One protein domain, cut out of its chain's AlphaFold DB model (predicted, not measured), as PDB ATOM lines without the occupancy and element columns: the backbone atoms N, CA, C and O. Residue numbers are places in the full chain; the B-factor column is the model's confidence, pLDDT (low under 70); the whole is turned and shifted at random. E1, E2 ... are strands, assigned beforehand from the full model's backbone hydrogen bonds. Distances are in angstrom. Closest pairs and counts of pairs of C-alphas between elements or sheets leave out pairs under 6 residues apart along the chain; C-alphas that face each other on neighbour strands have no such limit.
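Overview. This is residues 19 to 226 of the 232 residues of an uncharacterized protein of Paraburkholderia steynii (UniProt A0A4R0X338). Two strongly twisted sheets lie partly face to face as a sandwich: a long sheet of six strands, and a smaller sheet of four, E1 to E4, whose strands cross those of the long sheet over the part that holds E5, E6 and E7. A third, small sheet of two strands, E8 and E11, lies near the end of E7 and the beginning of E12. The printed part has 208 residues, with no named helix and twelve named strands, E1 to E12 in order along the chain; the long sheet runs E5, E6, E7, E12, E9, E10, and the three sheets are antiparallel. The class is all strand, although under half of the residues, 103 of 208, are in named elements. The whole is compact, with a radius of gyration of the C-alphas of 17.2 A, and spans 51 by 39 by 38 A.

Along the chain. E1, residues 19 to 25, begins at C-alpha 19 at (35.830, -52.397, -47.657). E2 is residues 32 to 39, E3 residues 52 to 59 and E4 residues 62 to 66. E5, residues 90 to 98, is 24.3 A long from first to last C-alpha. E6, residues 104 to 114, and E7, residues 122 to 132, are each 33.3 A long. E8 is residues 138 to 142. E9, residues 162 to 173, is 35.3 A long and begins at C-alpha 162 at (57.926, -56.242, -29.513). E10, residues 188 to 197, is 26.3 A long and bends by 60 degrees at residue 191. E11 is residues 205 to 209. E12, residues 214 to 225, is 36.2 A long and ends at C-alpha 225 at (62.288, -55.205, -30.292).

Arrangement. In the six-strand sheet the edge strands are E5 and E10. E5 and E6 form a hairpin at 163 degrees, with N 93 and O 108 at 2.7 A, within hydrogen-bond range. E6 and E7 form another at 169 degrees, with N 109 and O 127 at 2.8 A; E5, E6 and E7 make a meander, each strand the antiparallel neighbour of the one before. E12 is the neighbour of E7, with N 128 and O 217 at 2.8 A, and of E9, with N 222 and O 165 at 2.7 A. E9 and E10 are a hairpin, with N 168 and O 194 at 2.9 A. Residues 80 to 81 pair antiparallel with residues 92 to 93 of E5. E1 to E4 make a second meander, with N 22 and O 36 at 2.9 A, N 35 and O 56 at 3.0 A, and N 57 and O 64 at 2.9 A. The two sheets are face to face, their facing parts 9.4 A centre to centre and their strands at 42 degrees. The closest C-alphas of E2 and E6 are those of Ser 32 and Gly 114, 4.8 A apart. E4 is apart from E6 and E7. E8 and E11 are antiparallel at 151 degrees, with N 140 and O 207 at 2.9 A; the closest C-alphas of E11 and E12 are those of Ile 209 and Leu 215, 6.3 A apart.

Size, cuts and confidence. The two C-alphas farthest apart are those of Gly 118 and Gly 135, 52.1 A. The printed part has no cut. The long links are E2 to E3, E4 to E5, E8 to E9 and E9 to E10; E4 to E5, with 23 residues, goes from one sheet of the sandwich to the other. The mean pLDDT of the printed part is 79.4; 53 residues are under 70, namely 41 to 50, 70 to 87, 94 to 104 and 174 to 187.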
ATOM      1  N   THR A  19      34.653 -53.190 -47.972       74.81
ATOM      2  CA  THR A  19      35.830 -52.397 -47.657       74.81
ATOM      3  C   THR A  19      36.785 -52.429 -48.831       74.81
ATOM      4  O   THR A  19      37.032 -53.496 -49.397       74.81
ATOM      5  N   ARG A  20      37.405 -51.293 -49.135       75.50
ATOM      6  CA  ARG A  20      38.556 -51.220 -50.040       75.50
ATOM      7  C   ARG A  20      39.855 -51.159 -49.237       75.50
ATOM      8  O   ARG A  20      39.879 -50.626 -48.127       75.50
ATOM      9  N   SER A  21      40.927 -51.703 -49.811       82.44
ATOM     10  CA  SER A  21      42.264 -51.700 -49.210       82.44
ATOM     11  C   SER A  21      43.268 -50.957 -50.086       82.44
ATOM     12  O   SER A  21      43.281 -51.153 -51.299       82.44
ATOM     13  N   LEU A  22      44.113 -50.124 -49.475       77.81
ATOM     14  CA  LEU A  22      45.147 -49.348 -50.168       77.81
ATOM     15  C   LEU A  22      46.531 -49.612 -49.562       77.81
ATOM     16  O   LEU A  22      46.804 -49.128 -48.460       77.81
ATOM     17  N   PRO A  23      47.402 -50.367 -50.252       85.00
ATOM     18  CA  PRO A  23      48.759 -50.616 -49.795       85.00
ATOM     19  C   PRO A  23      49.729 -49.514 -50.245       85.00
ATOM     20  O   PRO A  23      49.677 -49.040 -51.379       85.00
ATOM     21  N   PHE A  24      50.679 -49.167 -49.381       83.69
ATOM     22  CA  PHE A  24      51.866 -48.379 -49.716       83.69
ATOM     23  C   PHE A  24      53.048 -48.799 -48.830       83.69
ATOM     24  O   PHE A  24      52.882 -49.500 -47.829       83.69
ATOM     25  N   ASN A  25      54.275 -48.458 -49.223       86.56
ATOM     26  CA  ASN A  25      55.479 -48.953 -48.553       86.56
ATOM     27  C   ASN A  25      56.600 -47.916 -48.553       86.56
ATOM     28  O   ASN A  25      56.579 -46.949 -49.304       86.56
ATOM     29  N   CYS A  26      57.611 -48.127 -47.718       84.25
ATOM     30  CA  CYS A  26      58.752 -47.217 -47.604       84.25
ATOM     31  C   CYS A  26      59.808 -47.360 -48.722       84.25
ATOM     32  O   CYS A  26      60.921 -46.859 -48.566       84.25
ATOM     33  N   GLY A  27      59.481 -48.018 -49.840       82.81
ATOM     34  CA  GLY A  27      60.383 -48.274 -50.964       82.81
ATOM     35  C   GLY A  27      60.809 -49.741 -51.094       82.81
ATOM     36  O   GLY A  27      60.482 -50.590 -50.271       82.81
ATOM     37  N   GLN A  28      61.558 -50.043 -52.157       75.69
ATOM     38  CA  GLN A  28      61.918 -51.415 -52.553       75.69
ATOM     39  C   GLN A  28      62.854 -52.138 -51.564       75.69
ATOM     40  O   GLN A  28      62.864 -53.364 -51.511       75.69
ATOM     41  N   PHE A  29      63.625 -51.393 -50.769       80.62
ATOM     42  CA  PHE A  29      64.621 -51.936 -49.839       80.62
ATOM     43  C   PHE A  29      64.293 -51.589 -48.389       80.62
ATOM     44  O   PHE A  29      65.168 -51.161 -47.637       80.62
ATOM     45  N   CYS A  30      63.028 -51.738 -48.000       86.94
ATOM     46  CA  CYS A  30      62.621 -51.490 -46.629       86.94
ATOM     47  C   CYS A  30      61.769 -52.621 -46.047       86.94
ATOM     48  O   CYS A  30      61.103 -53.367 -46.761       86.94
ATOM     49  N   ASN A  31      61.792 -52.743 -44.724       92.38
ATOM     50  CA  ASN A  31      61.076 -53.784 -43.992       92.38
ATOM     51  C   ASN A  31      59.595 -53.474 -43.726       92.38
ATOM     52  O   ASN A  31      58.970 -54.260 -43.021       92.38
ATOM     53  N   SER A  32      59.042 -52.353 -44.203       94.19
ATOM     54  CA  SER A  32      57.739 -51.872 -43.738       94.19
ATOM     55  C   SER A  32      56.761 -51.506 -44.853       94.19
ATOM     56  O   SER A  32      57.090 -50.817 -45.819       94.19
ATOM     57  N   SER A  33      55.502 -51.881 -44.661       93.75
ATOM     58  CA  SER A  33      54.379 -51.469 -45.500       93.75
ATOM     59  C   SER A  33      53.141 -51.198 -44.657       93.75
ATOM     60  O   SER A  33      53.021 -51.677 -43.530       93.75
ATOM     61  N   LEU A  34      52.223 -50.408 -45.197       92.75
ATOM     62  CA  LEU A  34      50.964 -50.076 -44.551       92.75
ATOM     63  C   LEU A  34      49.829 -50.325 -45.533       92.75
ATOM     64  O   LEU A  34      49.892 -49.885 -46.680       92.75
ATOM     65  N   THR A  35      48.798 -51.033 -45.081       91.69
ATOM     66  CA  THR A  35      47.553 -51.199 -45.836       91.69
ATOM     67  C   THR A  35      46.420 -50.542 -45.075       91.69
ATOM     68  O   THR A  35      46.151 -50.903 -43.934       91.69
ATOM     69  N   ILE A  36      45.756 -49.576 -45.704       87.12
ATOM     70  CA  ILE A  36      44.598 -48.888 -45.125       87.12
ATOM     71  C   ILE A  36      43.336 -49.624 -45.550       87.12
ATOM     72  O   ILE A  36      43.107 -49.768 -46.749       87.12
ATOM     73  N   THR A  37      42.501 -50.034 -44.597       87.38
ATOM     74  CA  THR A  37      41.149 -50.539 -44.861       87.38
ATOM     75  C   THR A  37      40.131 -49.442 -44.574       87.38
ATOM     76  O   THR A  37      40.120 -48.863 -43.486       87.38
ATOM     77  N   MET A  38      39.247 -49.182 -45.531       81.62
ATOM     78  CA  MET A  38      38.168 -48.202 -45.403       81.62
ATOM     79  C   MET A  38      36.896 -48.706 -46.077       81.62
ATOM     80  O   MET A  38      36.971 -49.611 -46.907       81.62
ATOM     81  N   ASP A  39      35.753 -48.114 -45.754       77.75
ATOM     82  CA  ASP A  39      34.503 -48.424 -46.456       77.75
ATOM     83  C   ASP A  39      34.605 -48.124 -47.956       77.75
ATOM     84  O   ASP A  39      35.341 -47.237 -48.394       77.75
ATOM     85  N   ASP A  40      33.860 -48.867 -48.761       73.94
ATOM     86  CA  ASP A  40      33.692 -48.588 -50.175       73.94
ATOM     87  C   ASP A  40      32.567 -47.553 -50.350       73.94
ATOM     88  O   ASP A  40      31.399 -47.852 -50.063       73.94
ATOM     89  N   PRO A  41      32.880 -46.333 -50.826       65.94
ATOM     90  CA  PRO A  41      31.874 -45.295 -51.029       65.94
ATOM     91  C   PRO A  41      30.799 -45.696 -52.055       65.94
ATOM     92  O   PRO A  41      29.705 -45.136 -52.027       65.94
ATOM     93  N   ALA A  42      31.052 -46.685 -52.925       67.12
ATOM     94  CA  ALA A  42      30.047 -47.204 -53.857       67.12
ATOM     95  C   ALA A  42      28.835 -47.846 -53.152       67.12
ATOM     96  O   ALA A  42      27.748 -47.895 -53.726       67.12
ATOM     97  N   TYR A  43      29.001 -48.304 -51.905       63.31
ATOM     98  CA  TYR A  43      27.961 -49.001 -51.135       63.31
ATOM     99  C   TYR A  43      27.212 -48.104 -50.149       63.31
ATOM    100  O   TYR A  43      26.190 -48.514 -49.598       63.31
ATOM    101  N   TYR A  44      27.657 -46.858 -49.988       62.53
ATOM    102  CA  TYR A  44      26.975 -45.841 -49.195       62.53
ATOM    103  C   TYR A  44      26.685 -44.601 -50.048       62.53
ATOM    104  O   TYR A  44      27.129 -43.519 -49.704       62.53
ATOM    105  N   PRO A  45      25.909 -44.694 -51.146       56.56
ATOM    106  CA  PRO A  45      25.757 -43.595 -52.109       56.56
ATOM    107  C   PRO A  45      25.127 -42.317 -51.525       56.56
ATOM    108  O   PRO A  45      25.234 -41.251 -52.127       56.56
ATOM    109  N   LEU A  46      24.464 -42.415 -50.366       55.12
ATOM    110  CA  LEU A  46      23.913 -41.273 -49.627       55.12
ATOM    111  C   LEU A  46      24.949 -40.591 -48.721       55.12
ATOM    112  O   LEU A  46      24.779 -39.426 -48.368       55.12
ATOM    113  N   LEU A  47      26.011 -41.306 -48.348       54.84
ATOM    114  CA  LEU A  47      27.147 -40.778 -47.611       54.84
ATOM    115  C   LEU A  47      28.232 -40.501 -48.648       54.84
ATOM    116  O   LEU A  47      28.826 -41.414 -49.205       54.84
ATOM    117  N   ASN A  48      28.536 -39.236 -48.924       56.41
ATOM    118  CA  ASN A  48      29.643 -38.917 -49.832       56.41
ATOM    119  C   ASN A  48      31.016 -39.333 -49.268       56.41
ATOM    120  O   ASN A  48      32.022 -39.032 -49.881       56.41
ATOM    121  N   PHE A  49      31.080 -40.057 -48.151       61.78
ATOM    122  CA  PHE A  49      32.288 -40.328 -47.399       61.78
ATOM    123  C   PHE A  49      32.623 -41.809 -47.242       61.78
ATOM    124  O   PHE A  49      31.767 -42.673 -47.416       61.78
ATOM    125  N   SER A  50      33.880 -42.112 -46.901       68.44
ATOM    126  CA  SER A  50      34.274 -43.462 -46.475       68.44
ATOM    127  C   SER A  50      34.791 -43.408 -45.043       68.44
ATOM    128  O   SER A  50      35.369 -42.418 -44.619       68.44
ATOM    129  N   LEU A  51      34.587 -44.450 -44.250       74.31
ATOM    130  CA  LEU A  51      35.153 -44.482 -42.903       74.31
ATOM    131  C   LEU A  51      36.452 -45.272 -42.927       74.31
ATOM    132  O   LEU A  51      36.484 -46.392 -43.439       74.31
ATOM    133  N   LEU A  52      37.521 -44.701 -42.367       80.38
ATOM    134  CA  LEU A  52      38.723 -45.472 -42.067       80.38
ATOM    135  C   LEU A  52      38.369 -46.506 -41.002       80.38
ATOM    136  O   LEU A  52      37.796 -46.172 -39.966       80.38
ATOM    137  N   ARG A  53      38.711 -47.767 -41.256       83.50
ATOM    138  CA  ARG A  53      38.403 -48.874 -40.345       83.50
ATOM    139  C   ARG A  53      39.622 -49.285 -39.543       83.50
ATOM    140  O   ARG A  53      39.556 -49.370 -38.321       83.50
ATOM    141  N   LYS A  54      40.728 -49.549 -40.233       88.94
ATOM    142  CA  LYS A  54      41.973 -50.028 -39.629       88.94
ATOM    143  C   LYS A  54      43.147 -49.859 -40.583       88.94
ATOM    144  O   LYS A  54      42.968 -49.633 -41.780       88.94
ATOM    145  N   PHE A  55      44.333 -50.051 -40.035       92.56
ATOM    146  CA  PHE A  55      45.590 -50.082 -40.750       92.56
ATOM    147  C   PHE A  55      46.313 -51.377 -40.398       92.56
ATOM    148  O   PHE A  55      46.569 -51.656 -39.226       92.56
ATOM    149  N   ASP A  56      46.662 -52.150 -41.418       94.88
ATOM    150  CA  ASP A  56      47.511 -53.327 -41.282       94.88
ATOM    151  C   ASP A  56      48.959 -52.903 -41.573       94.88
ATOM    152  O   ASP A  56      49.364 -52.738 -42.731       94.88
ATOM    153  N   TRP A  57      49.734 -52.665 -40.513       95.31
ATOM    154  CA  TRP A  57      51.141 -52.269 -40.587       95.31
ATOM    155  C   TRP A  57      52.031 -53.505 -40.575       95.31
ATOM    156  O   TRP A  57      52.184 -54.164 -39.552       95.31
ATOM    157  N   THR A  58      52.619 -53.844 -41.718       94.31
ATOM    158  CA  THR A  58      53.479 -55.024 -41.829       94.31
ATOM    159  C   THR A  58      54.938 -54.626 -41.691       94.31
ATOM    160  O   THR A  58      55.441 -53.858 -42.506       94.31
ATOM    161  N   VAL A  59      55.618 -55.184 -40.690       93.75
ATOM    162  CA  VAL A  59      57.047 -55.001 -40.422       93.75
ATOM    163  C   VAL A  59      57.734 -56.356 -40.472       93.75
ATOM    164  O   VAL A  59      57.479 -57.228 -39.643       93.75
ATOM    165  N   ASN A  60      58.600 -56.547 -41.465       89.31
ATOM    166  CA  ASN A  60      59.357 -57.780 -41.678       89.31
ATOM    167  C   ASN A  60      58.471 -59.045 -41.645       89.31
ATOM    168  O   ASN A  60      58.785 -60.030 -40.982       89.31
ATOM    169  N   GLY A  61      57.313 -58.980 -42.310       86.88
ATOM    170  CA  GLY A  61      56.331 -60.069 -42.367       86.88
ATOM    171  C   GLY A  61      55.406 -60.193 -41.150       86.88
ATOM    172  O   GLY A  61      54.454 -60.963 -41.205       86.88
ATOM    173  N   THR A  62      55.629 -59.428 -40.077       89.75
ATOM    174  CA  THR A  62      54.718 -59.368 -38.923       89.75
ATOM    175  C   THR A  62      53.719 -58.235 -39.105       89.75
ATOM    176  O   THR A  62      54.123 -57.091 -39.292       89.75
ATOM    177  N   THR A  63      52.422 -58.524 -39.024       93.00
ATOM    178  CA  THR A  63      51.372 -57.501 -39.122       93.00
ATOM    179  C   THR A  63      50.955 -57.001 -37.741       93.00
ATOM    180  O   THR A  63      50.526 -57.774 -36.886       93.00
ATOM    181  N   ILE A  64      51.041 -55.689 -37.551       93.88
ATOM    182  CA  ILE A  64      50.568 -54.940 -36.392       93.88
ATOM    183  C   ILE A  64      49.321 -54.168 -36.823       93.88
ATOM    184  O   ILE A  64      49.379 -53.329 -37.719       93.88
ATOM    185  N   VAL A  65      48.181 -54.455 -36.195       94.25
ATOM    186  CA  VAL A  65      46.946 -53.705 -36.456       94.25
ATOM    187  C   VAL A  65      46.972 -52.409 -35.654       94.25
ATOM    188  O   VAL A  65      47.178 -52.433 -34.440       94.25
ATOM    189  N   VAL A  66      46.744 -51.284 -36.328       93.81
ATOM    190  CA  VAL A  66      46.594 -49.964 -35.703       93.81
ATOM    191  C   VAL A  66      45.322 -49.284 -36.206       93.81
ATOM    192  O   VAL A  66      44.850 -49.548 -37.313       93.81
ATOM    193  N   TYR A  67      44.739 -48.423 -35.379       91.19
ATOM    194  CA  TYR A  67      43.482 -47.747 -35.691       91.19
ATOM    195  C   TYR A  67      43.725 -46.285 -36.069       91.19
ATOM    196  O   TYR A  67      44.590 -45.665 -35.442       91.19
ATOM    197  N   PRO A  68      42.993 -45.746 -37.069       86.88
ATOM    198  CA  PRO A  68      43.069 -44.333 -37.455       86.88
ATOM    199  C   PRO A  68      42.924 -43.422 -36.240       86.88
ATOM    200  O   PRO A  68      42.128 -43.712 -35.343       86.88
ATOM    201  N   GLY A  69      43.639 -42.299 -36.230       78.31
ATOM    202  CA  GLY A  69      43.252 -41.206 -35.360       78.31
ATOM    203  C   GLY A  69      41.928 -40.622 -35.838       78.31
ATOM    204  O   GLY A  69      41.549 -40.744 -37.001       78.31
ATOM    205  N   SER A  70      41.231 -39.969 -34.912       67.88
ATOM    206  CA  SER A  70      39.933 -39.299 -35.036       67.88
ATOM    207  C   SER A  70      38.770 -40.190 -35.500       67.88
ATOM    208  O   SER A  70      38.717 -40.715 -36.604       67.88
ATOM    209  N   SER A  71      37.770 -40.315 -34.630       49.00
ATOM    210  CA  SER A  71      36.554 -41.118 -34.812       49.00
ATOM    211  C   SER A  71      35.492 -40.455 -35.707       49.00
ATOM    212  O   SER A  71      34.304 -40.711 -35.532       49.00
ATOM    213  N   GLY A  72      35.893 -39.536 -36.589       47.56
ATOM    214  CA  GLY A  72      34.989 -38.677 -37.351       47.56
ATOM    215  C   GLY A  72      34.704 -39.217 -38.744       47.56
ATOM    216  O   GLY A  72      35.558 -39.818 -39.381       47.56
ATOM    217  N   GLU A  73      33.486 -39.006 -39.218       48.50
ATOM    218  CA  GLU A  73      33.075 -39.250 -40.595       48.50
ATOM    219  C   GLU A  73      34.018 -38.505 -41.536       48.50
ATOM    220  O   GLU A  73      34.148 -37.292 -41.386       48.50
ATOM    221  N   TYR A  74      34.700 -39.207 -42.452       49.53
ATOM    222  CA  TYR A  74      35.671 -38.597 -43.353       49.53
ATOM    223  C   TYR A  74      35.265 -38.681 -44.837       49.53
ATOM    224  O   TYR A  74      35.350 -39.746 -45.440       49.53
ATOM    225  N   ASP A  75      34.832 -37.579 -45.467       44.59
ATOM    226  CA  ASP A  75      34.574 -37.539 -46.912       44.59
ATOM    227  C   ASP A  75      35.872 -37.681 -47.687       44.59
ATOM    228  O   ASP A  75      36.715 -36.792 -47.716       44.59
ATOM    229  N   PHE A  76      35.999 -38.866 -48.267       52.94
ATOM    230  CA  PHE A  76      37.140 -39.379 -48.992       52.94
ATOM    231  C   PHE A  76      36.862 -39.497 -50.486       52.94
ATOM    232  O   PHE A  76      37.597 -40.190 -51.201       52.94
ATOM    233  N   LYS A  77      35.803 -38.842 -50.964       42.97
ATOM    234  CA  LYS A  77      35.544 -38.723 -52.385       42.97
ATOM    235  C   LYS A  77      36.638 -37.833 -52.979       42.97
ATOM    236  O   LYS A  77      36.831 -36.681 -52.604       42.97
ATOM    237  N   ASP A  78      37.383 -38.404 -53.913       43.78
ATOM    238  CA  ASP A  78      38.052 -37.654 -54.980       43.78
ATOM    239  C   ASP A  78      39.440 -37.039 -54.726       43.78
ATOM    240  O   ASP A  78      39.945 -36.350 -55.612       43.78
ATOM    241  N   HIS A  79      40.139 -37.310 -53.614       53.41
ATOM    242  CA  HIS A  79      41.562 -36.920 -53.532       53.41
ATOM    243  C   HIS A  79      42.440 -37.878 -52.724       53.41
ATOM    244  O   HIS A  79      42.981 -37.534 -51.676       53.41
ATOM    245  N   TRP A  80      42.609 -39.080 -53.265       57.56
ATOM    246  CA  TRP A  80      43.513 -40.092 -52.734       57.56
ATOM    247  C   TRP A  80      44.462 -40.540 -53.814       57.56
ATOM    248  O   TRP A  80      44.039 -40.958 -54.890       57.56
ATOM    249  N   HIS A  81      45.747 -40.476 -53.524       59.06
ATOM    250  CA  HIS A  81      46.745 -40.989 -54.437       59.06
ATOM    251  C   HIS A  81      47.996 -41.378 -53.662       59.06
ATOM    252  O   HIS A  81      48.340 -40.798 -52.632       59.06
ATOM    253  N   VAL A  82      48.673 -42.381 -54.202       57.69
ATOM    254  CA  VAL A  82      50.037 -42.760 -53.855       57.69
ATOM    255  C   VAL A  82      50.866 -42.456 -55.104       57.69
ATOM    256  O   VAL A  82      50.447 -42.784 -56.212       57.69
ATOM    257  N   GLY A  83      52.010 -41.785 -54.956       53.59
ATOM    258  CA  GLY A  83      52.994 -41.640 -56.037       53.59
ATOM    259  C   GLY A  83      52.750 -40.570 -57.116       53.59
ATOM    260  O   GLY A  83      53.593 -40.460 -57.998       53.59
ATOM    261  N   ALA A  84      51.670 -39.772 -57.082       52.62
ATOM    262  CA  ALA A  84      51.442 -38.708 -58.084       52.62
ATOM    263  C   ALA A  84      52.193 -37.394 -57.769       52.62
ATOM    264  O   ALA A  84      52.917 -36.875 -58.611       52.62
ATOM    265  N   HIS A  85      52.058 -36.872 -56.545       63.09
ATOM    266  CA  HIS A  85      52.890 -35.783 -55.998       63.09
ATOM    267  C   HIS A  85      53.321 -36.051 -54.547       63.09
ATOM    268  O   HIS A  85      53.876 -35.191 -53.870       63.09
ATOM    269  N   VAL A  86      53.074 -37.273 -54.076       69.25
ATOM    270  CA  VAL A  86      53.391 -37.735 -52.726       69.25
ATOM    271  C   VAL A  86      54.409 -38.848 -52.830       69.25
ATOM    272  O   VAL A  86      54.437 -39.593 -53.816       69.25
ATOM    273  N   ARG A  87      55.271 -38.965 -51.823       68.38
ATOM    274  CA  ARG A  87      56.296 -40.012 -51.818       68.38
ATOM    275  C   ARG A  87      55.620 -41.385 -51.785       68.38
ATOM    276  O   ARG A  87      54.543 -41.535 -51.225       68.38
ATOM    277  N   GLN A  88      56.280 -42.413 -52.317       80.12
ATOM    278  CA  GLN A  88      55.803 -43.807 -52.253       80.12
ATOM    279  C   GLN A  88      55.497 -44.272 -50.816       80.12
ATOM    280  O   GLN A  88      54.620 -45.102 -50.591       80.12
ATOM    281  N   SER A  89      56.204 -43.694 -49.846       79.12
ATOM    282  CA  SER A  89      56.038 -43.917 -48.414       79.12
ATOM    283  C   SER A  89      54.854 -43.182 -47.791       79.12
ATOM    284  O   SER A  89      54.761 -43.154 -46.565       79.12
ATOM    285  N   GLN A  90      54.006 -42.533 -48.590       81.38
ATOM    286  CA  GLN A  90      52.941 -41.666 -48.110       81.38
ATOM    287  C   GLN A  90      51.602 -41.973 -48.772       81.38
ATOM    288  O   GLN A  90      51.526 -42.292 -49.959       81.38
ATOM    289  N   ALA A  91      50.546 -41.791 -47.988       76.94
ATOM    290  CA  ALA A  91      49.179 -41.688 -48.467       76.94
ATOM    291  C   ALA A  91      48.599 -40.361 -47.976       76.94
ATOM    292  O   ALA A  91      48.655 -40.061 -46.781       76.94
ATOM    293  N   HIS A  92      48.070 -39.563 -48.902       76.81
ATOM    294  CA  HIS A  92      47.359 -38.328 -48.583       76.81
ATOM    295  C   HIS A  92      45.859 -38.573 -48.637       76.81
ATOM    296  O   HIS A  92      45.341 -39.187 -49.572       76.81
ATOM    297  N   LEU A  93      45.192 -38.070 -47.612       74.75
ATOM    298  CA  LEU A  93      43.763 -38.116 -47.424       74.75
ATOM    299  C   LEU A  93      43.271 -36.695 -47.342       74.75
ATOM    300  O   LEU A  93      43.665 -35.938 -46.458       74.75
ATOM    301  N   ARG A  94      42.344 -36.350 -48.219       68.50
ATOM    302  CA  ARG A  94      41.492 -35.199 -47.975       68.50
ATOM    303  C   ARG A  94      40.245 -35.685 -47.259       68.50
ATOM    304  O   ARG A  94      39.612 -36.614 -47.738       68.50
ATOM    305  N   GLY A  95      39.956 -35.084 -46.114       59.81
ATOM    306  CA  GLY A  95      38.763 -35.327 -45.322       59.81
ATOM    307  C   GLY A  95      37.617 -34.361 -45.653       59.81
ATOM    308  O   GLY A  95      37.743 -33.498 -46.529       59.81
ATOM    309  N   PRO A  96      36.490 -34.462 -44.932       53.25
ATOM    310  CA  PRO A  96      35.255 -33.814 -45.284       53.25
ATOM    311  C   PRO A  96      35.254 -32.333 -45.052       53.25
ATOM    312  O   PRO A  96      35.885 -31.781 -44.155       53.25
ATOM    313  N   ARG A  97      34.351 -31.765 -45.838       54.03
ATOM    314  CA  ARG A  97      33.580 -30.575 -45.550       54.03
ATOM    315  C   ARG A  97      32.537 -30.894 -44.475       54.03
ATOM    316  O   ARG A  97      31.380 -31.120 -44.815       54.03
ATOM    317  N   LEU A  98      32.923 -30.970 -43.199       50.66
ATOM    318  CA  LEU A  98      31.917 -31.022 -42.128       50.66
ATOM    319  C   LEU A  98      31.256 -29.637 -42.016       50.66
ATOM    320  O   LEU A  98      31.938 -28.610 -42.030       50.66
ATOM    321  N   GLY A  99      29.923 -29.617 -41.950       45.69
ATOM    322  CA  GLY A  99      29.108 -28.397 -41.984       45.69
ATOM    323  C   GLY A  99      28.722 -27.933 -43.398       45.69
ATOM    324  O   GLY A  99      29.421 -28.174 -44.388       45.69
ATOM    325  N   SER A 100      27.572 -27.261 -43.509       42.50
ATOM    326  CA  SER A 100      27.079 -26.686 -44.768       42.50
ATOM    327  C   SER A 100      28.141 -25.777 -45.406       42.50
ATOM    328  O   SER A 100      28.634 -24.851 -44.763       42.50
ATOM    329  N   ASN A 101      28.480 -26.042 -46.673       51.88
ATOM    330  CA  ASN A 101      29.499 -25.350 -47.481       51.88
ATOM    331  C   ASN A 101      30.985 -25.578 -47.118       51.88
ATOM    332  O   ASN A 101      31.835 -24.858 -47.639       51.88
ATOM    333  N   GLY A 102      31.353 -26.593 -46.325       55.56
ATOM    334  CA  GLY A 102      32.774 -26.848 -46.015       55.56
ATOM    335  C   GLY A 102      33.339 -25.922 -44.958       55.56
ATOM    336  O   GLY A 102      34.451 -25.412 -45.084       55.56
ATOM    337  N   THR A 103      32.539 -25.729 -43.916       60.94
ATOM    338  CA  THR A 103      32.872 -24.946 -42.729       60.94
ATOM    339  C   THR A 103      34.034 -25.553 -41.933       60.94
ATOM    340  O   THR A 103      34.669 -24.851 -41.154       60.94
ATOM    341  N   ILE A 104      34.359 -26.822 -42.178       62.31
ATOM    342  CA  ILE A 104      35.568 -27.506 -41.718       62.31
ATOM    343  C   ILE A 104      36.245 -28.139 -42.929       62.31
ATOM    344  O   ILE A 104      35.558 -28.747 -43.746       62.31
ATOM    345  N   ILE A 105      37.568 -28.028 -43.053       71.94
ATOM    346  CA  ILE A 105      38.337 -28.835 -44.011       71.94
ATOM    347  C   ILE A 105      39.345 -29.665 -43.232       71.94
ATOM    348  O   ILE A 105      40.239 -29.117 -42.593       71.94
ATOM    349  N   GLY A 106      39.179 -30.985 -43.289       74.50
ATOM    350  CA  GLY A 106      40.125 -31.941 -42.726       74.50
ATOM    351  C   GLY A 106      41.060 -32.521 -43.787       74.50
ATOM    352  O   GLY A 106      40.678 -32.670 -44.949       74.50
ATOM    353  N   GLY A 107      42.263 -32.913 -43.388       78.06
ATOM    354  CA  GLY A 107      43.171 -33.718 -44.199       78.06
ATOM    355  C   GLY A 107      44.074 -34.562 -43.313       78.06
ATOM    356  O   GLY A 107      44.435 -34.133 -42.224       78.06
ATOM    357  N   ALA A 108      44.423 -35.764 -43.767       81.94
ATOM    358  CA  ALA A 108      45.377 -36.617 -43.081       81.94
ATOM    359  C   ALA A 108      46.504 -37.056 -44.020       81.94
ATOM    360  O   ALA A 108      46.282 -37.377 -45.185       81.94
ATOM    361  N   VAL A 109      47.728 -37.103 -43.511       85.75
ATOM    362  CA  VAL A 109      48.875 -37.688 -44.204       85.75
ATOM    363  C   VAL A 109      49.393 -38.836 -43.365       85.75
ATOM    364  O   VAL A 109      49.820 -38.636 -42.228       85.75
ATOM    365  N   TYR A 110      49.401 -40.030 -43.951       88.44
ATOM    366  CA  TYR A 110      50.056 -41.188 -43.358       88.44
ATOM    367  C   TYR A 110      51.416 -41.378 -43.990       88.44
ATOM    368  O   TYR A 110      51.537 -41.380 -45.214       88.44
ATOM    369  N   THR A 111      52.435 -41.573 -43.164       90.75
ATOM    370  CA  THR A 111      53.788 -41.883 -43.628       90.75
ATOM    371  C   THR A 111      54.249 -43.195 -43.016       90.75
ATOM    372  O   THR A 111      54.102 -43.407 -41.818       90.75
ATOM    373  N   VAL A 112      54.843 -44.069 -43.827       92.38
ATOM    374  CA  VAL A 112      55.507 -45.294 -43.367       92.38
ATOM    375  C   VAL A 112      57.012 -45.172 -43.571       92.38
ATOM    376  O   VAL A 112      57.485 -44.807 -44.644       92.38
ATOM    377  N   LYS A 113      57.790 -45.491 -42.541       91.88
ATOM    378  CA  LYS A 113      59.251 -45.515 -42.588       91.88
ATOM    379  C   LYS A 113      59.749 -46.842 -42.037       91.88
ATOM    380  O   LYS A 113      59.449 -47.224 -40.910       91.88
ATOM    381  N   GLY A 114      60.525 -47.547 -42.840       88.44
ATOM    382  CA  GLY A 114      61.166 -48.799 -42.460       88.44
ATOM    383  C   GLY A 114      62.674 -48.651 -42.358       88.44
ATOM    384  O   GLY A 114      63.243 -47.637 -42.763       88.44
ATOM    385  N   ASP A 115      63.298 -49.684 -41.816       89.88
ATOM    386  CA  ASP A 115      64.737 -49.924 -41.896       89.88
ATOM    387  C   ASP A 115      65.031 -50.952 -43.003       89.88
ATOM    388  O   ASP A 115      64.143 -51.302 -43.786       89.88
ATOM    389  N   PHE A 116      66.259 -51.464 -43.065       88.88
ATOM    390  CA  PHE A 116      66.630 -52.546 -43.978       88.88
ATOM    391  C   PHE A 116      65.809 -53.842 -43.747       88.88
ATOM    392  O   PHE A 116      65.388 -54.122 -42.619       88.88
ATOM    393  N   PRO A 117      65.587 -54.672 -44.789       89.44
ATOM    394  CA  PRO A 117      64.901 -55.963 -44.661       89.44
ATOM    395  C   PRO A 117      65.512 -56.861 -43.574       89.44
ATOM    396  O   PRO A 117      66.731 -56.970 -43.471       89.44
ATOM    397  N   GLY A 118      64.682 -57.517 -42.759       87.19
ATOM    398  CA  GLY A 118      65.134 -58.311 -41.607       87.19
ATOM    399  C   GLY A 118      65.207 -57.537 -40.284       87.19
ATOM    400  O   GLY A 118      65.208 -58.152 -39.217       87.19
ATOM    401  N   ALA A 119      65.218 -56.202 -40.314       89.62
ATOM    402  CA  ALA A 119      65.094 -55.396 -39.103       89.62
ATOM    403  C   ALA A 119      63.656 -55.415 -38.556       89.62
ATOM    404  O   ALA A 119      62.690 -55.586 -39.297       89.62
ATOM    405  N   ILE A 120      63.507 -55.160 -37.255       89.19
ATOM    406  CA  ILE A 120      62.203 -55.021 -36.574       89.19
ATOM    407  C   ILE A 120      61.826 -53.552 -36.349       89.19
ATOM    408  O   ILE A 120      60.682 -53.225 -36.053       89.19
ATOM    409  N   TYR A 121      62.790 -52.647 -36.498       94.25
ATOM    410  CA  TYR A 121      62.536 -51.229 -36.326       94.25
ATOM    411  C   TYR A 121      61.720 -50.675 -37.496       94.25
ATOM    412  O   TYR A 121      62.090 -50.859 -38.657       94.25
ATOM    413  N   SER A 122      60.637 -49.974 -37.185       95.25
ATOM    414  CA  SER A 122      59.841 -49.241 -38.165       95.25
ATOM    415  C   SER A 122      59.035 -48.139 -37.475       95.25
ATOM    416  O   SER A 122      58.766 -48.211 -36.275       95.25
ATOM    417  N   ARG A 123      58.644 -47.112 -38.232       95.44
ATOM    418  CA  ARG A 123      57.741 -46.052 -37.792       95.44
ATOM    419  C   ARG A 123      56.585 -45.875 -38.766       95.44
ATOM    420  O   ARG A 123      56.779 -45.934 -39.980       95.44
ATOM    421  N   VAL A 124      55.418 -45.568 -38.226       95.62
ATOM    422  CA  VAL A 124      54.287 -45.020 -38.975       95.62
ATOM    423  C   VAL A 124      53.828 -43.745 -38.296       95.62
ATOM    424  O   VAL A 124      53.854 -43.653 -37.071       95.62
ATOM    425  N   SER A 125      53.424 -42.754 -39.076       94.75
ATOM    426  CA  SER A 125      52.886 -41.511 -38.539       94.75
ATOM    427  C   SER A 125      51.599 -41.110 -39.232       94.75
ATOM    428  O   SER A 125      51.397 -41.415 -40.408       94.75
ATOM    429  N   GLU A 126      50.749 -40.425 -38.479       92.19
ATOM    430  CA  GLU A 126      49.569 -39.715 -38.948       92.19
ATOM    431  C   GLU A 126      49.763 -38.232 -38.624       92.19
ATOM    432  O   GLU A 126      50.021 -37.873 -37.475       92.19
ATOM    433  N   ARG A 127      49.633 -37.373 -39.632       90.00
ATOM    434  CA  ARG A 127      49.406 -35.938 -39.452       90.00
ATOM    435  C   ARG A 127      47.965 -35.658 -39.838       90.00
ATOM    436  O   ARG A 127      47.625 -35.885 -40.990       90.00
ATOM    437  N   LEU A 128      47.163 -35.163 -38.908       86.25
ATOM    438  CA  LEU A 128      45.795 -34.715 -39.123       86.25
ATOM    439  C   LEU A 128      45.752 -33.190 -39.013       86.25
ATOM    440  O   LEU A 128      46.119 -32.648 -37.976       86.25
ATOM    441  N   ASP A 129      45.278 -32.520 -40.054       85.12
ATOM    442  CA  ASP A 129      45.025 -31.081 -40.072       85.12
ATOM    443  C   ASP A 129      43.511 -30.840 -40.161       85.12
ATOM    444  O   ASP A 129      42.827 -31.456 -40.982       85.12
ATOM    445  N   ILE A 130      42.979 -29.956 -39.313       83.44
ATOM    446  CA  ILE A 130      41.561 -29.579 -39.267       83.44
ATOM    447  C   ILE A 130      41.460 -28.056 -39.248       83.44
ATOM    448  O   ILE A 130      41.744 -27.415 -38.238       83.44
ATOM    449  N   GLU A 131      41.023 -27.476 -40.360       83.94
ATOM    450  CA  GLU A 131      40.812 -26.036 -40.500       83.94
ATOM    451  C   GLU A 131      39.378 -25.663 -40.099       83.94
ATOM    452  O   GLU A 131      38.417 -26.171 -40.686       83.94
ATOM    453  N   ASN A 132      39.221 -24.750 -39.135       82.19
ATOM    454  CA  ASN A 132      37.933 -24.150 -38.786       82.19
ATOM    455  C   ASN A 132      37.673 -22.914 -39.664       82.19
ATOM    456  O   ASN A 132      38.201 -21.834 -39.404       82.19
ATOM    457  N   LYS A 133      36.815 -23.052 -40.681       79.31
ATOM    458  CA  LYS A 133      36.414 -21.957 -41.590       79.31
ATOM    459  C   LYS A 133      35.183 -21.187 -41.125       79.31
ATOM    460  O   LYS A 133      34.660 -20.358 -41.870       79.31
ATOM    461  N   THR A 134      34.661 -21.501 -39.945       76.69
ATOM    462  CA  THR A 134      33.502 -20.801 -39.396       76.69
ATOM    463  C   THR A 134      33.922 -19.428 -38.847       76.69
ATOM    464  O   THR A 134      35.105 -19.145 -38.661       76.69
ATOM    465  N   GLY A 135      32.941 -18.569 -38.560       82.38
ATOM    466  CA  GLY A 135      33.158 -17.311 -37.836       82.38
ATOM    467  C   GLY A 135      33.159 -17.458 -36.309       82.38
ATOM    468  O   GLY A 135      33.081 -16.446 -35.617       82.38
ATOM    469  N   SER A 136      33.183 -18.684 -35.779       85.12
ATOM    470  CA  SER A 136      33.081 -18.977 -34.346       85.12
ATOM    471  C   SER A 136      34.010 -20.117 -33.931       85.12
ATOM    472  O   SER A 136      34.536 -20.856 -34.759       85.12
ATOM    473  N   ASP A 137      34.204 -20.300 -32.634       85.69
ATOM    474  CA  ASP A 137      34.964 -21.443 -32.141       85.69
ATOM    475  C   ASP A 137      34.221 -22.756 -32.419       85.69
ATOM    476  O   ASP A 137      32.990 -22.829 -32.365       85.69
ATOM    477  N   LEU A 138      34.983 -23.807 -32.707       81.19
ATOM    478  CA  LEU A 138      34.472 -25.137 -33.005       81.19
ATOM    479  C   LEU A 138      35.044 -26.139 -32.011       81.19
ATOM    480  O   LEU A 138      36.255 -26.275 -31.900       81.19
ATOM    481  N   THR A 139      34.187 -26.900 -31.339       83.94
ATOM    482  CA  THR A 139      34.637 -27.950 -30.418       83.94
ATOM    483  C   THR A 139      34.484 -29.327 -31.052       83.94
ATOM    484  O   THR A 139      33.395 -29.683 -31.497       83.94
ATOM    485  N   LEU A 140      35.574 -30.097 -31.079       80.06
ATOM    486  CA  LEU A 140      35.631 -31.450 -31.630       80.06
ATOM    487  C   LEU A 140      36.148 -32.445 -30.591       80.06
ATOM    488  O   LEU A 140      37.008 -32.119 -29.772       80.06
ATOM    489  N   ALA A 141      35.657 -33.681 -30.674       83.25
ATOM    490  CA  ALA A 141      36.228 -34.817 -29.966       83.25
ATOM    491  C   ALA A 141      37.225 -35.539 -30.882       83.25
ATOM    492  O   ALA A 141      36.856 -36.025 -31.953       83.25
ATOM    493  N   LEU A 142      38.486 -35.610 -30.460       85.19
ATOM    494  CA  LEU A 142      39.585 -36.221 -31.201       85.19
ATOM    495  C   LEU A 142      40.096 -37.475 -30.488       85.19
ATOM    496  O   LEU A 142      40.134 -37.561 -29.262       85.19
ATOM    497  N   THR A 143      40.537 -38.439 -31.284       88.69
ATOM    498  CA  THR A 143      41.174 -39.677 -30.826       88.69
ATOM    499  C   THR A 143      42.540 -39.763 -31.491       88.69
ATOM    500  O   THR A 143      42.667 -39.406 -32.657       88.69
ATOM    501  N   GLY A 144      43.568 -40.199 -30.775       90.88
ATOM    502  CA  GLY A 144      44.909 -40.310 -31.336       90.88
ATOM    503  C   GLY A 144      45.092 -41.583 -32.166       90.88
ATOM    504  O   GLY A 144      44.505 -42.623 -31.869       90.88
ATOM    505  N   PHE A 145      45.929 -41.523 -33.202       93.44
ATOM    506  CA  PHE A 145      46.281 -42.694 -34.010       93.44
ATOM    507  C   PHE A 145      46.919 -43.793 -33.146       93.44
ATOM    508  O   PHE A 145      47.713 -43.511 -32.247       93.44
ATOM    509  N   GLY A 146      46.554 -45.053 -33.392       93.62
ATOM    510  CA  GLY A 146      47.014 -46.183 -32.580       93.62
ATOM    511  C   GLY A 146      46.340 -46.300 -31.205       93.62
ATOM    512  O   GLY A 146      46.909 -46.909 -30.298       93.62
ATOM    513  N   PHE A 147      45.151 -45.717 -31.019       92.62
ATOM    514  CA  PHE A 147      44.345 -45.938 -29.814       92.62
ATOM    515  C   PHE A 147      43.863 -47.394 -29.696       92.62
ATOM    516  O   PHE A 147      43.840 -48.153 -30.669       92.62
ATOM    517  N   LYS A 148      43.449 -47.781 -28.484       92.50
ATOM    518  CA  LYS A 148      42.806 -49.076 -28.241       92.50
ATOM    519  C   LYS A 148      41.302 -48.970 -28.531       92.50
ATOM    520  O   LYS A 148      40.637 -48.205 -27.827       92.50
ATOM    521  N   PRO A 149      40.738 -49.729 -29.486       88.25
ATOM    522  CA  PRO A 149      39.295 -49.737 -29.703       88.25
ATOM    523  C   PRO A 149      38.552 -50.234 -28.459       88.25
ATOM    524  O   PRO A 149      39.034 -51.112 -27.738       88.25
ATOM    525  N   SER A 150      37.368 -49.673 -28.214       86.88
ATOM    526  CA  SER A 150      36.476 -50.100 -27.129       86.88
ATOM    527  C   SER A 150      35.684 -51.364 -27.472       86.88
ATOM    528  O   SER A 150      35.313 -52.105 -26.566       86.88
ATOM    529  N   ASP A 151      35.444 -51.620 -28.762       86.81
ATOM    530  CA  ASP A 151      34.779 -52.826 -29.246       86.81
ATOM    531  C   ASP A 151      35.716 -54.043 -29.108       86.81
ATOM    532  O   ASP A 151      36.760 -54.092 -29.767       86.81
ATOM    533  N   PRO A 152      35.370 -55.042 -28.275       86.50
ATOM    534  CA  PRO A 152      36.212 -56.212 -28.047       86.50
ATOM    535  C   PRO A 152      36.276 -57.173 -29.245       86.50
ATOM    536  O   PRO A 152      37.115 -58.071 -29.244       86.50
ATOM    537  N   SER A 153      35.401 -57.022 -30.246       88.75
ATOM    538  CA  SER A 153      35.433 -57.828 -31.475       88.75
ATOM    539  C   SER A 153      36.523 -57.381 -32.455       88.75
ATOM    540  O   SER A 153      36.878 -58.121 -33.377       88.75
ATOM    541  N   LEU A 154      37.074 -56.181 -32.252       88.00
ATOM    542  CA  LEU A 154      38.110 -55.614 -33.095       88.00
ATOM    543  C   LEU A 154      39.499 -56.191 -32.744       88.00
ATOM    544  O   LEU A 154      39.844 -56.312 -31.565       88.00
ATOM    545  N   PRO A 155      40.321 -56.557 -33.747       90.00
ATOM    546  CA  PRO A 155      41.620 -57.183 -33.514       90.00
ATOM    547  C   PRO A 155      42.608 -56.237 -32.821       90.00
ATOM    548  O   PRO A 155      42.806 -55.098 -33.232       90.00
ATOM    549  N   LEU A 156      43.306 -56.741 -31.806       88.94
ATOM    550  CA  LEU A 156      44.400 -56.017 -31.159       88.94
ATOM    551  C   LEU A 156      45.759 -56.467 -31.718       88.94
ATOM    552  O   LEU A 156      45.911 -57.636 -32.084       88.94
ATOM    553  N   PRO A 157      46.765 -55.576 -31.771       86.50
ATOM    554  CA  PRO A 157      48.101 -55.943 -32.217       86.50
ATOM    555  C   PRO A 157      48.727 -56.988 -31.288       86.50
ATOM    556  O   PRO A 157      48.762 -56.816 -30.068       86.50
ATOM    557  N   ASN A 158      49.274 -58.058 -31.869       85.88
ATOM    558  CA  ASN A 158      50.124 -58.987 -31.133       85.88
ATOM    559  C   ASN A 158      51.536 -58.396 -31.013       85.88
ATOM    560  O   ASN A 158      52.262 -58.309 -32.001       85.88
ATOM    561  N   LEU A 159      51.918 -58.000 -29.800       88.81
ATOM    562  CA  LEU A 159      53.206 -57.366 -29.506       88.81
ATOM    563  C   LEU A 159      54.200 -58.317 -28.813       88.81
ATOM    564  O   LEU A 159      55.126 -57.864 -28.147       88.81
ATOM    565  N   ALA A 160      54.029 -59.637 -28.927       90.00
ATOM    566  CA  ALA A 160      54.954 -60.592 -28.314       90.00
ATOM    567  C   ALA A 160      56.404 -60.373 -28.799       90.00
ATOM    568  O   ALA A 160      56.694 -60.467 -29.989       90.00
ATOM    569  N   GLY A 161      57.321 -60.074 -27.870       90.62
ATOM    570  CA  GLY A 161      58.727 -59.767 -28.180       90.62
ATOM    571  C   GLY A 161      58.970 -58.372 -28.774       90.62
ATOM    572  O   GLY A 161      60.113 -58.022 -29.082       90.62
ATOM    573  N   LEU A 162      57.917 -57.565 -28.905       93.44
ATOM    574  CA  LEU A 162      57.926 -56.242 -29.513       93.44
ATOM    575  C   LEU A 162      57.507 -55.175 -28.501       93.44
ATOM    576  O   LEU A 162      56.817 -55.432 -27.519       93.44
ATOM    577  N   GLU A 163      57.917 -53.949 -28.773       94.12
ATOM    578  CA  GLU A 163      57.500 -52.764 -28.044       94.12
ATOM    579  C   GLU A 163      56.999 -51.732 -29.052       94.12
ATOM    580  O   GLU A 163      57.696 -51.397 -30.014       94.12
ATOM    581  N   LEU A 164      55.780 -51.246 -28.824       94.56
ATOM    582  CA  LEU A 164      55.198 -50.135 -29.562       94.56
ATOM    583  C   LEU A 164      55.301 -48.890 -28.687       94.56
ATOM    584  O   LEU A 164      54.683 -48.838 -27.627       94.56
ATOM    585  N   LYS A 165      56.080 -47.902 -29.110       96.00
ATOM    586  CA  LYS A 165      56.121 -46.580 -28.478       96.00
ATOM    587  C   LYS A 165      55.457 -45.571 -29.381       96.00
ATOM    588  O   LYS A 165      55.520 -45.712 -30.598       96.00
ATOM    589  N   GLY A 166      54.875 -44.537 -28.804       95.88
ATOM    590  CA  GLY A 166      54.349 -43.455 -29.606       95.88
ATOM    591  C   GLY A 166      54.343 -42.121 -28.898       95.88
ATOM    592  O   GLY A 166      54.554 -42.020 -27.686       95.88
ATOM    593  N   SER A 167      54.111 -41.097 -29.700       96.12
ATOM    594  CA  SER A 167      53.896 -39.736 -29.251       96.12
ATOM    595  C   SER A 167      52.751 -39.117 -30.034       96.12
ATOM    596  O   SER A 167      52.568 -39.415 -31.212       96.12
ATOM    597  N   THR A 168      51.983 -38.254 -29.380       95.56
ATOM    598  CA  THR A 168      50.974 -37.415 -30.029       95.56
ATOM    599  C   THR A 168      51.166 -35.985 -29.583       95.56
ATOM    600  O   THR A 168      51.198 -35.721 -28.384       95.56
ATOM    601  N   VAL A 169      51.261 -35.066 -30.536       93.81
ATOM    602  CA  VAL A 169      51.324 -33.625 -30.292       93.81
ATOM    603  C   VAL A 169      50.144 -32.974 -30.989       93.81
ATOM    604  O   VAL A 169      49.870 -33.276 -32.149       93.81
ATOM    605  N   ILE A 170      49.457 -32.082 -30.282       91.38
ATOM    606  CA  ILE A 170      48.335 -31.305 -30.810       91.38
ATOM    607  C   ILE A 170      48.659 -29.834 -30.629       91.38
ATOM    608  O   ILE A 170      49.057 -29.422 -29.536       91.38
ATOM    609  N   PHE A 171      48.490 -29.046 -31.682       90.31
ATOM    610  CA  PHE A 171      48.785 -27.622 -31.670       90.31
ATOM    611  C   PHE A 171      47.897 -26.841 -32.642       90.31
ATOM    612  O   PHE A 171      47.316 -27.419 -33.558       90.31
ATOM    613  N   TYR A 172      47.800 -25.526 -32.438       85.44
ATOM    614  CA  TYR A 172      47.252 -24.606 -33.438       85.44
ATOM    615  C   TYR A 172      48.358 -24.009 -34.285       85.44
ATOM    616  O   TYR A 172      49.409 -23.660 -33.750       85.44
ATOM    617  N   GLU A 173      48.072 -23.789 -35.562       76.25
ATOM    618  CA  GLU A 173      48.823 -22.863 -36.406       76.25
ATOM    619  C   GLU A 173      47.971 -21.614 -36.661       76.25
ATOM    620  O   GLU A 173      46.796 -21.698 -37.028       76.25
ATOM    621  N   SER A 174      48.556 -20.430 -36.458       62.31
ATOM    622  CA  SER A 174      47.853 -19.150 -36.630       62.31
ATOM    623  C   SER A 174      47.708 -18.698 -38.094       62.31
ATOM    624  O   SER A 174      47.326 -17.554 -38.332       62.31
ATOM    625  N   ALA A 175      48.066 -19.535 -39.073       56.97
ATOM    626  CA  ALA A 175      48.014 -19.213 -40.498       56.97
ATOM    627  C   ALA A 175      47.461 -20.392 -41.315       56.97
ATOM    628  O   ALA A 175      47.666 -21.551 -40.967       56.97
ATOM    629  N   SER A 176      46.770 -20.086 -42.416       51.44
ATOM    630  CA  SER A 176      46.305 -21.096 -43.372       51.44
ATOM    631  C   SER A 176      47.501 -21.707 -44.115       51.44
ATOM    632  O   SER A 176      48.353 -20.979 -44.626       51.44
ATOM    633  N   ILE A 177      47.551 -23.038 -44.204       53.41
ATOM    634  CA  ILE A 177      48.607 -23.811 -44.884       53.41
ATOM    635  C   ILE A 177      48.353 -23.834 -46.405       53.41
ATOM    636  O   ILE A 177      48.357 -24.879 -47.051       53.41
ATOM    637  N   THR A 178      48.035 -22.691 -47.012       47.28
ATOM    638  CA  THR A 178      47.886 -22.608 -48.473       47.28
ATOM    639  C   THR A 178      49.249 -22.388 -49.124       47.28
ATOM    640  O   THR A 178      49.929 -21.414 -48.818       47.28
ATOM    641  N   GLU A 179      49.625 -23.276 -50.049       44.06
ATOM    642  CA  GLU A 179      50.948 -23.374 -50.697       44.06
ATOM    643  C   GLU A 179      51.387 -22.175 -51.572       44.06
ATOM    644  O   GLU A 179      52.417 -22.250 -52.237       44.06
ATOM    645  N   SER A 180      50.644 -21.067 -51.649       40.59
ATOM    646  CA  SER A 180      50.806 -20.126 -52.768       40.59
ATOM    647  C   SER A 180      51.769 -18.948 -52.574       40.59
ATOM    648  O   SER A 180      52.042 -18.265 -53.557       40.59
ATOM    649  N   THR A 181      52.352 -18.710 -51.399       40.19
ATOM    650  CA  THR A 181      53.375 -17.659 -51.186       40.19
ATOM    651  C   THR A 181      54.191 -17.954 -49.924       40.19
ATOM    652  O   THR A 181      53.736 -18.745 -49.099       40.19
ATOM    653  N   PRO A 182      55.387 -17.359 -49.716       42.41
ATOM    654  CA  PRO A 182      56.074 -17.464 -48.432       42.41
ATOM    655  C   PRO A 182      55.260 -16.705 -47.378       42.41
ATOM    656  O   PRO A 182      55.489 -15.527 -47.113       42.41
ATOM    657  N   VAL A 183      54.261 -17.373 -46.807       48.97
ATOM    658  CA  VAL A 183      53.585 -16.915 -45.600       48.97
ATOM    659  C   VAL A 183      54.629 -17.032 -44.487       48.97
ATOM    660  O   VAL A 183      55.215 -18.109 -44.336       48.97
ATOM    661  N   PRO A 184      54.945 -15.959 -43.736       52.91
ATOM    662  CA  PRO A 184      55.762 -16.111 -42.540       52.91
ATOM    663  C   PRO A 184      55.088 -17.168 -41.665       52.91
ATOM    664  O   PRO A 184      53.893 -17.047 -41.395       52.91
ATOM    665  N   TYR A 185      55.822 -18.225 -41.299       52.94
ATOM    666  CA  TYR A 185      55.286 -19.303 -40.469       52.94
ATOM    667  C   TYR A 185      54.540 -18.683 -39.282       52.94
ATOM    668  O   TYR A 185      55.119 -17.902 -38.521       52.94
ATOM    669  N   GLY A 186      53.238 -18.965 -39.183       60.88
ATOM    670  CA  GLY A 186      52.417 -18.500 -38.073       60.88
ATOM    671  C   GLY A 186      52.978 -18.997 -36.739       60.88
ATOM    672  O   GLY A 186      53.776 -19.933 -36.690       60.88
ATOM    673  N   SER A 187      52.563 -18.380 -35.635       68.00
ATOM    674  CA  SER A 187      52.908 -18.914 -34.315       68.00
ATOM    675  C   SER A 187      52.201 -20.256 -34.110       68.00
ATOM    676  O   SER A 187      51.001 -20.363 -34.372       68.00
ATOM    677  N   ALA A 188      52.948 -21.260 -33.644       72.81
ATOM    678  CA  ALA A 188      52.405 -22.556 -33.260       72.81
ATOM    679  C   ALA A 188      52.179 -22.608 -31.743       72.81
ATOM    680  O   ALA A 188      53.081 -22.284 -30.969       72.81
ATOM    681  N   TYR A 189      50.993 -23.038 -31.314       82.62
ATOM    682  CA  TYR A 189      50.631 -23.136 -29.896       82.62
ATOM    683  C   TYR A 189      50.354 -24.587 -29.525       82.62
ATOM    684  O   TYR A 189      49.332 -25.136 -29.932       82.62
ATOM    685  N   ILE A 190      51.255 -25.211 -28.760       86.31
ATOM    686  CA  ILE A 190      51.086 -26.595 -28.299       86.31
ATOM    687  C   ILE A 190      49.969 -26.651 -27.258       86.31
ATOM    688  O   ILE A 190      50.038 -25.995 -26.222       86.31
ATOM    689  N   LEU A 191      48.963 -27.475 -27.528       86.94
ATOM    690  CA  LEU A 191      47.820 -27.705 -26.648       86.94
ATOM    691  C   LEU A 191      48.049 -28.904 -25.748       86.94
ATOM    692  O   LEU A 191      47.674 -28.902 -24.579       86.94
ATOM    693  N   SER A 192      48.618 -29.966 -26.307       88.56
ATOM    694  CA  SER A 192      48.831 -31.216 -25.590       88.56
ATOM    695  C   SER A 192      49.948 -32.017 -26.233       88.56
ATOM    696  O   SER A 192      50.130 -31.997 -27.452       88.56
ATOM    697  N   MET A 193      50.677 -32.745 -25.392       91.88
ATOM    698  CA  MET A 193      51.676 -33.713 -25.809       91.88
ATOM    699  C   MET A 193      51.544 -34.966 -24.951       91.88
ATOM    700  O   MET A 193      51.536 -34.890 -23.723       91.88
ATOM    701  N   TYR A 194      51.475 -36.114 -25.610       92.25
ATOM    702  CA  TYR A 194      51.427 -37.429 -24.992       92.25
ATOM    703  C   TYR A 194      52.618 -38.238 -25.476       92.25
ATOM    704  O   TYR A 194      52.930 -38.229 -26.664       92.25
ATOM    705  N   THR A 195      53.253 -38.973 -24.573       95.00
ATOM    706  CA  THR A 195      54.178 -40.056 -24.906       95.00
ATOM    707  C   THR A 195      53.658 -41.328 -24.256       95.00
ATOM    708  O   THR A 195      53.121 -41.296 -23.148       95.00
ATOM    709  N   PHE A 196      53.730 -42.447 -24.969       95.19
ATOM    710  CA  PHE A 196      53.085 -43.679 -24.531       95.19
ATOM    711  C   PHE A 196      53.821 -44.931 -24.999       95.19
ATOM    712  O   PHE A 196      54.606 -44.917 -25.947       95.19
ATOM    713  N   THR A 197      53.552 -46.034 -24.301       94.06
ATOM    714  CA  THR A 197      53.919 -47.397 -24.706       94.06
ATOM    715  C   THR A 197      52.638 -48.215 -24.833       94.06
ATOM    716  O   THR A 197      51.757 -48.129 -23.980       94.06
ATOM    717  N   GLY A 198      52.523 -48.997 -25.903       93.44
ATOM    718  CA  GLY A 198      51.294 -49.673 -26.289       93.44
ATOM    719  C   GLY A 198      50.376 -48.737 -27.067       93.44
ATOM    720  O   GLY A 198      50.727 -48.287 -28.154       93.44
ATOM    721  N   PHE A 199      49.194 -48.471 -26.521       94.25
ATOM    722  CA  PHE A 199      48.155 -47.708 -27.206       94.25
ATOM    723  C   PHE A 199      48.220 -46.222 -26.885       94.25
ATOM    724  O   PHE A 199      48.592 -45.822 -25.781       94.25
ATOM    725  N   ASN A 200      47.778 -45.416 -27.844       94.62
ATOM    726  CA  ASN A 200      47.599 -43.989 -27.646       94.62
ATOM    727  C   ASN A 200      46.538 -43.721 -26.562       94.62
ATOM    728  O   ASN A 200      45.421 -44.236 -26.684       94.62
ATOM    729  N   PRO A 201      46.847 -42.938 -25.510       93.50
ATOM    730  CA  PRO A 201      45.899 -42.662 -24.433       93.50
ATOM    731  C   PRO A 201      44.809 -41.660 -24.833       93.50
ATOM    732  O   PRO A 201      43.781 -41.581 -24.159       93.50
ATOM    733  N   LEU A 202      45.009 -40.887 -25.907       90.31
ATOM    734  CA  LEU A 202      44.037 -39.900 -26.356       90.31
ATOM    735  C   LEU A 202      42.817 -40.594 -26.970       90.31
ATOM    736  O   LEU A 202      42.832 -40.997 -28.131       90.31
ATOM    737  N   THR A 203      41.744 -40.694 -26.191       86.19
ATOM    738  CA  THR A 203      40.466 -41.277 -26.611       86.19
ATOM    739  C   THR A 203      39.348 -40.271 -26.359       86.19
ATOM    740  O   THR A 203      39.074 -39.920 -25.215       86.19
ATOM    741  N   HIS A 204      38.731 -39.766 -27.433       82.75
ATOM    742  CA  HIS A 204      37.662 -38.758 -27.375       82.75
ATOM    743  C   HIS A 204      38.012 -37.491 -26.561       82.75
ATOM    744  O   HIS A 204      37.165 -36.925 -25.868       82.75
ATOM    745  N   GLY A 205      39.261 -37.022 -26.652       83.88
ATOM    746  CA  GLY A 205      39.690 -35.762 -26.042       83.88
ATOM    747  C   GLY A 205      39.008 -34.570 -26.712       83.88
ATOM    748  O   GLY A 205      38.896 -34.524 -27.933       83.88
ATOM    749  N   THR A 206      38.531 -33.612 -25.922       87.19
ATOM    750  CA  THR A 206      37.781 -32.458 -26.433       87.19
ATOM    751  C   THR A 206      38.710 -31.273 -26.672       87.19
ATOM    752  O   THR A 206      39.410 -30.852 -25.752       87.19
ATOM    753  N   PHE A 207      38.694 -30.719 -27.886       86.06
ATOM    754  CA  PHE A 207      39.515 -29.572 -28.284       86.06
ATOM    755  C   PHE A 207      38.658 -28.505 -28.957       86.06
ATOM    756  O   PHE A 207      37.821 -28.817 -29.803       86.06
ATOM    757  N   THR A 208      38.887 -27.243 -28.599       87.38
ATOM    758  CA  THR A 208      38.167 -26.089 -29.150       87.38
ATOM    759  C   THR A 208      39.057 -25.332 -30.116       87.38
ATOM    760  O   THR A 208      39.967 -24.636 -29.683       87.38
ATOM    761  N   ILE A 209      38.801 -25.464 -31.412       84.75
ATOM    762  CA  ILE A 209      39.524 -24.826 -32.511       84.75
ATOM    763  C   ILE A 209      38.986 -23.402 -32.706       84.75
ATOM    764  O   ILE A 209      37.822 -23.262 -33.101       84.75
ATOM    765  N   PRO A 210      39.784 -22.347 -32.467       87.19
ATOM    766  CA  PRO A 210      39.340 -20.978 -32.701       87.19
ATOM    767  C   PRO A 210      38.937 -20.719 -34.156       87.19
ATOM    768  O   PRO A 210      39.458 -21.359 -35.080       87.19
ATOM    769  N   ALA A 211      38.026 -19.770 -34.365       85.94
ATOM    770  CA  ALA A 211      37.612 -19.341 -35.703       85.94
ATOM    771  C   ALA A 211      38.821 -18.986 -36.592       85.94
ATOM    772  O   ALA A 211      39.704 -18.232 -36.182       85.94
ATOM    773  N   GLY A 212      38.859 -19.514 -37.818       80.38
ATOM    774  CA  GLY A 212      39.906 -19.221 -38.803       80.38
ATOM    775  C   GLY A 212      41.269 -19.870 -38.539       80.38
ATOM    776  O   GLY A 212      42.235 -19.515 -39.212       80.38
ATOM    777  N   THR A 213      41.374 -20.793 -37.577       82.56
ATOM    778  CA  THR A 213      42.633 -21.488 -37.252       82.56
ATOM    779  C   THR A 213      42.630 -22.942 -37.711       82.56
ATOM    780  O   THR A 213      41.575 -23.544 -37.938       82.56
ATOM    781  N   THR A 214      43.830 -23.510 -37.819       85.44
ATOM    782  CA  THR A 214      44.032 -24.934 -38.089       85.44
ATOM    783  C   THR A 214      44.526 -25.620 -36.825       85.44
ATOM    784  O   THR A 214      45.521 -25.197 -36.236       85.44
ATOM    785  N   LEU A 215      43.841 -26.686 -36.421       88.50
ATOM    786  CA  LEU A 215      44.360 -27.645 -35.455       88.50
ATOM    787  C   LEU A 215      45.151 -28.707 -36.207       88.50
ATOM    788  O   LEU A 215      44.620 -29.345 -37.115       88.50
ATOM    789  N   THR A 216      46.384 -28.940 -35.776       88.88
ATOM    790  CA  THR A 216      47.220 -30.030 -36.265       88.88
ATOM    791  C   THR A 216      47.463 -31.021 -35.136       88.88
ATOM    792  O   THR A 216      47.897 -30.654 -34.043       88.88
ATOM    793  N   MET A 217      47.196 -32.294 -35.406       90.75
ATOM    794  CA  MET A 217      47.533 -33.420 -34.545       90.75
ATOM    795  C   MET A 217      48.513 -34.323 -35.283       90.75
ATOM    796  O   MET A 217      48.192 -34.876 -36.331       90.75
ATOM    797  N   ILE A 218      49.705 -34.501 -34.726       92.94
ATOM    798  CA  ILE A 218      50.706 -35.429 -35.253       92.94
ATOM    799  C   ILE A 218      50.843 -36.564 -34.263       92.94
ATOM    800  O   ILE A 218      51.117 -36.329 -33.089       92.94
ATOM    801  N   THR A 219      50.675 -37.789 -34.742       95.56
ATOM    802  CA  THR A 219      50.973 -38.994 -33.979       95.56
ATOM    803  C   THR A 219      52.039 -39.806 -34.688       95.56
ATOM    804  O   THR A 219      51.896 -40.123 -35.866       95.56
ATOM    805  N   GLU A 220      53.081 -40.193 -33.963       96.56
ATOM    806  CA  GLU A 220      54.074 -41.157 -34.426       96.56
ATOM    807  C   GLU A 220      53.970 -42.436 -33.602       96.56
ATOM    808  O   GLU A 220      53.921 -42.396 -32.374       96.56
ATOM    809  N   LEU A 221      53.972 -43.578 -34.282       96.94
ATOM    810  CA  LEU A 221      54.112 -44.898 -33.686       96.94
ATOM    811  C   LEU A 221      55.433 -45.500 -34.154       96.94
ATOM    812  O   LEU A 221      55.782 -45.451 -35.333       96.94
ATOM    813  N   CYS A 222      56.163 -46.097 -33.229       96.25
ATOM    814  CA  CYS A 222      57.469 -46.681 -33.445       96.25
ATOM    815  C   CYS A 222      57.488 -48.094 -32.873       96.25
ATOM    816  O   CYS A 222      57.279 -48.297 -31.676       96.25
ATOM    817  N   LEU A 223      57.734 -49.066 -33.744       95.81
ATOM    818  CA  LEU A 223      57.855 -50.470 -33.392       95.81
ATOM    819  C   LEU A 223      59.334 -50.818 -33.285       95.81
ATOM    820  O   LEU A 223      60.139 -50.457 -34.147       95.81
ATOM    821  N   GLN A 224      59.691 -51.536 -32.230       94.38
ATOM    822  CA  GLN A 224      61.035 -52.061 -32.031       94.38
ATOM    823  C   GLN A 224      60.996 -53.378 -31.253       94.38
ATOM    824  O   GLN A 224      59.981 -53.743 -30.668       94.38
ATOM    825  N   ALA A 225      62.119 -54.091 -31.220       92.50
ATOM    826  CA  ALA A 225      62.288 -55.205 -30.292       92.50
ATOM    827  C   ALA A 225      62.406 -54.686 -28.848       92.50
ATOM    828  O   ALA A 225      62.991 -53.621 -28.614       92.50
ATOM    829  N   ILE A 226      61.904 -55.463 -27.884       90.81
ATOM    830  CA  ILE A 226      62.015 -55.143 -26.453       90.81
ATOM    831  C   ILE A 226      63.491 -54.935 -26.066       90.81
ATOM    832  O   ILE A 226      64.378 -55.680 -26.490       90.81
TER     833      ILE A 226